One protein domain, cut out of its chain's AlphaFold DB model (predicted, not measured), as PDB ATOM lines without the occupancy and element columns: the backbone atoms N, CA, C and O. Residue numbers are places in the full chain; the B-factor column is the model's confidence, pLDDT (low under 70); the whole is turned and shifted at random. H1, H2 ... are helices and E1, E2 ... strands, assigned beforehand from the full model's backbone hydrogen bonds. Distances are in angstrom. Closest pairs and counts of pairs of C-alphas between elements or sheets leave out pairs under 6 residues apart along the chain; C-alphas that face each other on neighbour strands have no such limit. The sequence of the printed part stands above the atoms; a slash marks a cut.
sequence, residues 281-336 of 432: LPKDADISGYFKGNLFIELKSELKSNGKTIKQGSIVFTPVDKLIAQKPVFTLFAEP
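Overview. This is residues 281 to 336 of the 432 residues of the protein "S9 family peptidase" of Parashewanella curva (UniProt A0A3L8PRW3). A strongly twisted sheet of four strands, E1, E2, E5 and E6, has a small separate hairpin, E3 and E4, set off to one side of it near the end where E2 finishes and E5 starts, and a short helix, H1, at the other end of E5. The printed part has 56 residues, with six named strands and one named helix in the order E1 E2 E3 E4 E5 H1 E6. The larger sheet has the order E1 - E2 - E5 - E6, all antiparallel, and the class is mostly strand. The whole is compact, with a radius of gyration of the C-alphas of 10.2 A, and rounded, spanning 26 by 23 by 18 A.

Along the chain. E1, residues 286 to 291, begins at C-alpha 286 (-37.867, 30.307, 29.916) and is 14.8 A long. E2, residues 294 to 298, measures 13.1 A. E3, residues 303 to 305, and E4, residues 308 to 310, are short. E5, residues 315 to 319, measures 13.8 A, and H1, residues 320 to 324, follows directly. E6, residues 331 to 334, ends at C-alpha 334 (-25.482, 33.616, 23.257).

Arrangement. E1 and E2 form a hairpin, with N 288 and O 296 2.8 A apart. E2 and E5 are antiparallel at 155 degrees, with N 297 and O 316 2.8 A apart. E5 and the edge strand E6 are antiparallel at 146 degrees, with N 315 and O 334 2.8 A apart. E3 and E4 form the other hairpin, with N 310 and O 303 2.8 A apart; E3 is apart from E2, and E4 from E5. H1 only grazes the larger sheet, with residues 320 to 323; its O i to N i+4 pair is within hydrogen-bond range.

Size, cuts and confidence. The C-alphas farthest apart, those of Ala 325 and Pro 336, are 29.5 A apart. The printed part has no cut and no long link. Mean pLDDT of the printed part is 96.5, and no printed residue is under 70.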
ATOM      1  N   LEU A 281     -39.189  21.271  25.566       97.25
ATOM      2  CA  LEU A 281     -38.285  22.246  26.169       97.25
ATOM      3  C   LEU A 281     -37.801  21.739  27.537       97.25
ATOM      4  O   LEU A 281     -38.525  20.992  28.200       97.25
ATOM      5  N   PRO A 282     -36.599  22.136  27.995       97.19
ATOM      6  CA  PRO A 282     -36.205  21.921  29.383       97.19
ATOM      7  C   PRO A 282     -37.226  22.569  30.318       97.19
ATOM      8  O   PRO A 282     -37.636  23.705  30.091       97.19
ATOM      9  N   LYS A 283     -37.642  21.842  31.357       97.62
ATOM     10  CA  LYS A 283     -38.740  22.278  32.229       97.62
ATOM     11  C   LYS A 283     -38.441  23.570  32.968       97.62
ATOM     12  O   LYS A 283     -39.361  24.306  33.280       97.62
ATOM     13  N   ASP A 284     -37.182  23.812  33.290       98.00
ATOM     14  CA  ASP A 284     -36.732  24.991  34.013       98.00
ATOM     15  C   ASP A 284     -36.301  26.135  33.092       98.00
ATOM     16  O   ASP A 284     -35.817  27.144  33.581       98.00
ATOM     17  N   ALA A 285     -36.446  26.002  31.770       97.50
ATOM     18  CA  ALA A 285     -36.071  27.044  30.824       97.50
ATOM     19  C   ALA A 285     -37.234  27.999  30.511       97.50
ATOM     20  O   ALA A 285     -38.396  27.598  30.451       97.50
ATOM     21  N   ASP A 286     -36.896  29.256  30.226       96.50
ATOM     22  CA  ASP A 286     -37.867  30.307  29.916       96.50
ATOM     23  C   ASP A 286     -37.938  30.571  28.411       96.50
ATOM     24  O   ASP A 286     -36.913  30.700  27.739       96.50
ATOM     25  N   ILE A 287     -39.148  30.736  27.865       97.81
ATOM     26  CA  ILE A 287     -39.321  31.256  26.502       97.81
ATOM     27  C   ILE A 287     -39.045  32.763  26.508       97.81
ATOM     28  O   ILE A 287     -39.843  33.558  27.000       97.81
ATOM     29  N   SER A 288     -37.938  33.159  25.891       97.00
ATOM     30  CA  SER A 288     -37.506  34.549  25.775       97.00
ATOM     31  C   SER A 288     -38.188  35.313  24.638       97.00
ATOM     32  O   SER A 288     -38.347  36.530  24.719       97.00
ATOM     33  N   GLY A 289     -38.581  34.630  23.558       96.56
ATOM     34  CA  GLY A 289     -39.258  35.267  22.428       96.56
ATOM     35  C   GLY A 289     -39.470  34.357  21.222       96.56
ATOM     36  O   GLY A 289     -38.942  33.248  21.160       96.56
ATOM     37  N   TYR A 290     -40.252  34.847  20.262       97.56
ATOM     38  CA  TYR A 290     -40.515  34.205  18.974       97.56
ATOM     39  C   TYR A 290     -40.060  35.154  17.865       97.56
ATOM     40  O   TYR A 290     -40.549  36.280  17.788       97.56
ATOM     41  N   PHE A 291     -39.084  34.730  17.064       96.81
ATOM     42  CA  PHE A 291     -38.446  35.590  16.073       96.81
ATOM     43  C   PHE A 291     -37.924  34.788  14.883       96.81
ATOM     44  O   PHE A 291     -37.223  33.786  15.056       96.81
ATOM     45  N   LYS A 292     -38.260  35.235  13.671       94.88
ATOM     46  CA  LYS A 292     -37.913  34.602  12.390       94.88
ATOM     47  C   LYS A 292     -38.148  33.088  12.385       94.88
ATOM     48  O   LYS A 292     -37.245  32.315  12.068       94.88
ATOM     49  N   GLY A 293     -39.332  32.645  12.804       96.19
ATOM     50  CA  GLY A 293     -39.699  31.223  12.840       96.19
ATOM     51  C   GLY A 293     -39.059  30.394  13.968       96.19
ATOM     52  O   GLY A 293     -39.313  29.191  14.048       96.19
ATOM     53  N   ASN A 294     -38.270  31.006  14.856       97.81
ATOM     54  CA  ASN A 294     -37.568  30.321  15.943       97.81
ATOM     55  C   ASN A 294     -38.071  30.770  17.316       97.81
ATOM     56  O   ASN A 294     -38.294  31.959  17.546       97.81
ATOM     57  N   LEU A 295     -38.188  29.826  18.252       98.25
ATOM     58  CA  LEU A 295     -38.325  30.145  19.671       98.25
ATOM     59  C   LEU A 295     -36.941  30.300  20.293       98.25
ATOM     60  O   LEU A 295     -36.100  29.412  20.156       98.25
ATOM     61  N   PHE A 296     -36.734  31.420  20.975       98.50
ATOM     62  CA  PHE A 296     -35.551  31.708  21.779       98.50
ATOM     63  C   PHE A 296     -35.842  31.326  23.225       98.50
ATOM     64  O   PHE A 296     -36.897  31.677  23.756       98.50
ATOM     65  N   ILE A 297     -34.920  30.590  23.834       98.44
ATOM     66  CA  ILE A 297     -35.081  29.959  25.141       98.44
ATOM     67  C   ILE A 297     -33.861  30.280  25.999       98.44
ATOM     68  O   ILE A 297     -32.727  30.043  25.576       98.44
ATOM     69  N   GLU A 298     -34.100  30.787  27.202       98.19
ATOM     70  CA  GLU A 298     -33.075  31.011  28.217       98.19
ATOM     71  C   GLU A 298     -32.963  29.791  29.130       98.19
ATOM     72  O   GLU A 298     -33.935  29.363  29.753       98.19
ATOM     73  N   LEU A 299     -31.760  29.228  29.213       98.31
ATOM     74  CA  LEU A 299     -31.495  28.026  29.994       98.31
ATOM     75  C   LEU A 299     -31.239  28.355  31.467       98.31
ATOM     76  O   LEU A 299     -30.358  29.157  31.778       98.31
ATOM     77  N   LYS A 300     -31.929  27.672  32.386       97.56
ATOM     78  CA  LYS A 300     -31.648  27.753  33.834       97.56
ATOM     79  C   LYS A 300     -30.817  26.588  34.369       97.56
ATOM     80  O   LYS A 300     -30.250  26.715  35.449       97.56
ATOM     81  N   SER A 301     -30.634  25.548  33.561       97.69
ATOM     82  CA  SER A 301     -29.688  24.450  33.773       97.69
ATOM     83  C   SER A 301     -28.919  24.139  32.489       97.69
ATOM     84  O   SER A 301     -29.262  24.619  31.409       97.69
ATOM     85  N   GLU A 302     -27.865  23.327  32.586       97.25
ATOM     86  CA  GLU A 302     -27.148  22.845  31.404       97.25
ATOM     87  C   GLU A 302     -28.063  22.035  30.471       97.25
ATOM     88  O   GLU A 302     -28.817  21.163  30.907       97.25
ATOM     89  N   LEU A 303     -27.941  22.266  29.162       97.12
ATOM     90  CA  LEU A 303     -28.672  21.531  28.133       97.12
ATOM     91  C   LEU A 303     -27.739  20.574  27.390       97.12
ATOM     92  O   LEU A 303     -26.798  20.997  26.718       97.12
ATOM     93  N   LYS A 304     -28.046  19.276  27.441       94.69
ATOM     94  CA  LYS A 304     -27.390  18.258  26.609       94.69
ATOM     95  C   LYS A 304     -28.160  18.095  25.302       94.69
ATOM     96  O   LYS A 304     -29.314  17.678  25.314       94.69
ATOM     97  N   SER A 305     -27.528  18.406  24.175       90.81
ATOM     98  CA  SER A 305     -28.147  18.341  22.847       90.81
ATOM     99  C   SER A 305     -27.113  17.976  21.784       90.81
ATOM    100  O   SER A 305     -26.030  18.557  21.744       90.81
ATOM    101  N   ASN A 306     -27.431  17.008  20.916       84.69
ATOM    102  CA  ASN A 306     -26.579  16.578  19.795       84.69
ATOM    103  C   ASN A 306     -25.114  16.285  20.190       84.69
ATOM    104  O   ASN A 306     -24.179  16.690  19.500       84.69
ATOM    105  N   GLY A 307     -24.905  15.621  21.334       86.06
ATOM    106  CA  GLY A 307     -23.569  15.293  21.849       86.06
ATOM    107  C   GLY A 307     -22.773  16.483  22.405       86.06
ATOM    108  O   GLY A 307     -21.605  16.318  22.744       86.06
ATOM    109  N   LYS A 308     -23.384  17.669  22.515       92.31
ATOM    110  CA  LYS A 308     -22.797  18.869  23.121       92.31
ATOM    111  C   LYS A 308     -23.527  19.233  24.413       92.31
ATOM    112  O   LYS A 308     -24.727  18.994  24.545       92.31
ATOM    113  N   THR A 309     -22.799  19.853  25.334       95.88
ATOM    114  CA  THR A 309     -23.357  20.470  26.542       95.88
ATOM    115  C   THR A 309     -23.328  21.981  26.371       95.88
ATOM    116  O   THR A 309     -22.264  22.552  26.132       95.88
ATOM    117  N   ILE A 310     -24.491  22.618  26.472       97.25
ATOM    118  CA  ILE A 310     -24.659  24.072  26.462       97.25
ATOM    119  C   ILE A 310     -24.857  24.529  27.907       97.25
ATOM    120  O   ILE A 310     -25.630  23.917  28.646       97.25
ATOM    121  N   LYS A 311     -24.149  25.582  28.314       97.00
ATOM    122  CA  LYS A 311     -24.132  26.042  29.707       97.00
ATOM    123  C   LYS A 311     -25.460  26.661  30.149       97.00
ATOM    124  O   LYS A 311     -26.220  27.197  29.343       97.00
ATOM    125  N   GLN A 312     -25.688  26.632  31.460       97.50
ATOM    126  CA  GLN A 312     -26.704  27.442  32.130       97.50
ATOM    127  C   GLN A 312     -26.502  28.939  31.834       97.50
ATOM    128  O   GLN A 312     -25.373  29.415  31.718       97.50
ATOM    129  N   GLY A 313     -27.605  29.684  31.744       97.44
ATOM    130  CA  GLY A 313     -27.629  31.118  31.453       97.44
ATOM    131  C   GLY A 313     -27.466  31.455  29.970       97.44
ATOM    132  O   GLY A 313     -27.583  32.619  29.594       97.44
ATOM    133  N   SER A 314     -27.206  30.459  29.118       98.19
ATOM    134  CA  SER A 314     -27.164  30.641  27.670       98.19
ATOM    135  C   SER A 314     -28.561  30.842  27.087       98.19
ATOM    136  O   SER A 314     -29.543  30.264  27.555       98.19
ATOM    137  N   ILE A 315     -28.623  31.598  25.992       98.38
ATOM    138  CA  ILE A 315     -29.773  31.612  25.092       98.38
ATOM    139  C   ILE A 315     -29.513  30.606  23.980       98.38
ATOM    140  O   ILE A 315     -28.475  30.642  23.311       98.38
ATOM    141  N   VAL A 316     -30.483  29.736  23.747       98.00
ATOM    142  CA  VAL A 316     -30.552  28.887  22.558       98.00
ATOM    143  C   VAL A 316     -31.761  29.284  21.730       98.00
ATOM    144  O   VAL A 316     -32.719  29.850  22.251       98.00
ATOM    145  N   PHE A 317     -31.751  28.971  20.441       97.62
ATOM    146  CA  PHE A 317     -32.964  29.024  19.636       97.62
ATOM    147  C   PHE A 317     -33.206  27.700  18.925       97.62
ATOM    148  O   PHE A 317     -32.279  26.925  18.670       97.62
ATOM    149  N   THR A 318     -34.468  27.436  18.608       97.50
ATOM    150  CA  THR A 318     -34.864  26.263  17.832       97.50
ATOM    151  C   THR A 318     -36.053  26.585  16.922       97.50
ATOM    152  O   THR A 318     -36.939  27.349  17.331       97.50
ATOM    153  N   PRO A 319     -36.102  26.033  15.695       97.56
ATOM    154  CA  PRO A 319     -37.240  26.237  14.809       97.56
ATOM    155  C   PRO A 319     -38.533  25.665  15.400       97.56
ATOM    156  O   PRO A 319     -38.563  24.548  15.925       97.56
ATOM    157  N   VAL A 320     -39.624  26.425  15.297       97.94
ATOM    158  CA  VAL A 320     -40.923  26.040  15.874       97.94
ATOM    159  C   VAL A 320     -41.479  24.764  15.236       97.94
ATOM    160  O   VAL A 320     -42.034  23.918  15.936       97.94
ATOM    161  N   ASP A 321     -41.287  24.576  13.929       97.31
ATOM    162  CA  ASP A 321     -41.707  23.367  13.209       97.31
ATOM    163  C   ASP A 321     -41.016  22.105  13.754       97.31
ATOM    164  O   ASP A 321     -41.647  21.056  13.892       97.31
ATOM    165  N   LYS A 322     -39.735  22.209  14.127       97.75
ATOM    166  CA  LYS A 322     -38.957  21.113  14.718       97.75
ATOM    167  C   LYS A 322     -39.411  20.772  16.132       97.75
ATOM    168  O   LYS A 322     -39.481  19.588  16.463       97.75
ATOM    169  N   LEU A 323     -39.762  21.776  16.939       96.38
ATOM    170  CA  LEU A 323     -40.370  21.554  18.254       96.38
ATOM    171  C   LEU A 323     -41.707  20.822  18.132       96.38
ATOM    172  O   LEU A 323     -41.907  19.800  18.782       96.38
ATOM    173  N   ILE A 324     -42.588  21.303  17.254       96.94
ATOM    174  CA  ILE A 324     -43.904  20.700  17.009       96.94
ATOM    175  C   ILE A 324     -43.758  19.252  16.528       96.94
ATOM    176  O   ILE A 324     -44.463  18.364  17.005       96.94
ATOM    177  N   ALA A 325     -42.792  18.989  15.645       97.00
ATOM    178  CA  ALA A 325     -42.474  17.654  15.146       97.00
ATOM    179  C   ALA A 325     -41.757  16.742  16.166       97.00
ATOM    180  O   ALA A 325     -41.325  15.651  15.787       97.00
ATOM    181  N   GLN A 326     -41.611  17.166  17.429       96.44
ATOM    182  CA  GLN A 326     -40.935  16.429  18.508       96.44
ATOM    183  C   GLN A 326     -39.464  16.099  18.212       96.44
ATOM    184  O   GLN A 326     -38.928  15.089  18.667       96.44
ATOM    185  N   LYS A 327     -38.794  16.937  17.416       95.75
ATOM    186  CA  LYS A 327     -37.393  16.758  17.005       95.75
ATOM    187  C   LYS A 327     -36.632  18.076  17.151       95.75
ATOM    188  O   LYS A 327     -36.156  18.599  16.141       95.75
ATOM    189  N   PRO A 328     -36.559  18.653  18.367       94.62
ATOM    190  CA  PRO A 328     -35.953  19.961  18.563       94.62
ATOM    191  C   PRO A 328     -34.492  19.959  18.121       94.62
ATOM    192  O   PRO A 328     -33.735  19.028  18.394       94.62
ATOM    193  N   VAL A 329     -34.091  21.042  17.462       94.81
ATOM    194  CA  VAL A 329     -32.695  21.300  17.102       94.81
ATOM    195  C   VAL A 329     -32.292  22.599  17.774       94.81
ATOM    196  O   VAL A 329     -32.632  23.680  17.293       94.81
ATOM    197  N   PHE A 330     -31.624  22.488  18.919       96.62
ATOM    198  CA  PHE A 330     -31.156  23.647  19.673       96.62
ATOM    199  C   PHE A 330     -29.840  24.163  19.097       96.62
ATOM    200  O   PHE A 330     -28.867  23.416  18.985       96.62
ATOM    201  N   THR A 331     -29.817  25.451  18.770       95.81
ATOM    202  CA  THR A 331     -28.628  26.174  18.316       95.81
ATOM    203  C   THR A 331     -28.252  27.204  19.371       95.81
ATOM    204  O   THR A 331     -29.110  27.959  19.825       95.81
ATOM    205  N   LEU A 332     -26.980  27.232  19.774       96.38
ATOM    206  CA  LEU A 332     -26.479  28.246  20.700       96.38
ATOM    207  C   LEU A 332     -26.560  29.632  20.049       96.38
ATOM    208  O   LEU A 332     -26.054  29.822  18.944       96.38
ATOM    209  N   PHE A 333     -27.177  30.581  20.748       97.56
ATOM    210  CA  PHE A 333     -27.282  31.974  20.320       97.56
ATOM    211  C   PHE A 333     -26.281  32.867  21.049       97.56
ATOM    212  O   PHE A 333     -25.506  33.583  20.422       97.56
ATOM    213  N   ALA A 334     -26.302  32.801  22.377       97.62
ATOM    214  CA  ALA A 334     -25.482  33.616  23.257       97.62
ATOM    215  C   ALA A 334     -25.138  32.809  24.509       97.62
ATOM    216  O   ALA A 334     -26.007  32.137  25.059       97.62
ATOM    217  N   GLU A 335     -23.887  32.878  24.958       96.94
ATOM    218  CA  GLU A 335     -23.401  32.163  26.141       96.94
ATOM    219  C   GLU A 335     -22.720  33.148  27.102       96.94
ATOM    220  O   GLU A 335     -21.833  33.887  26.664       96.94
ATOM    221  N   PRO A 336     -23.099  33.175  28.393       97.06
ATOM    222  CA  PRO A 336     -22.397  33.969  29.389       97.06
ATOM    223  C   PRO A 336     -20.978  33.444  29.657       97.06
ATOM    224  O   PRO A 336     -20.689  32.245  29.668       97.06
TER     225      PRO A 336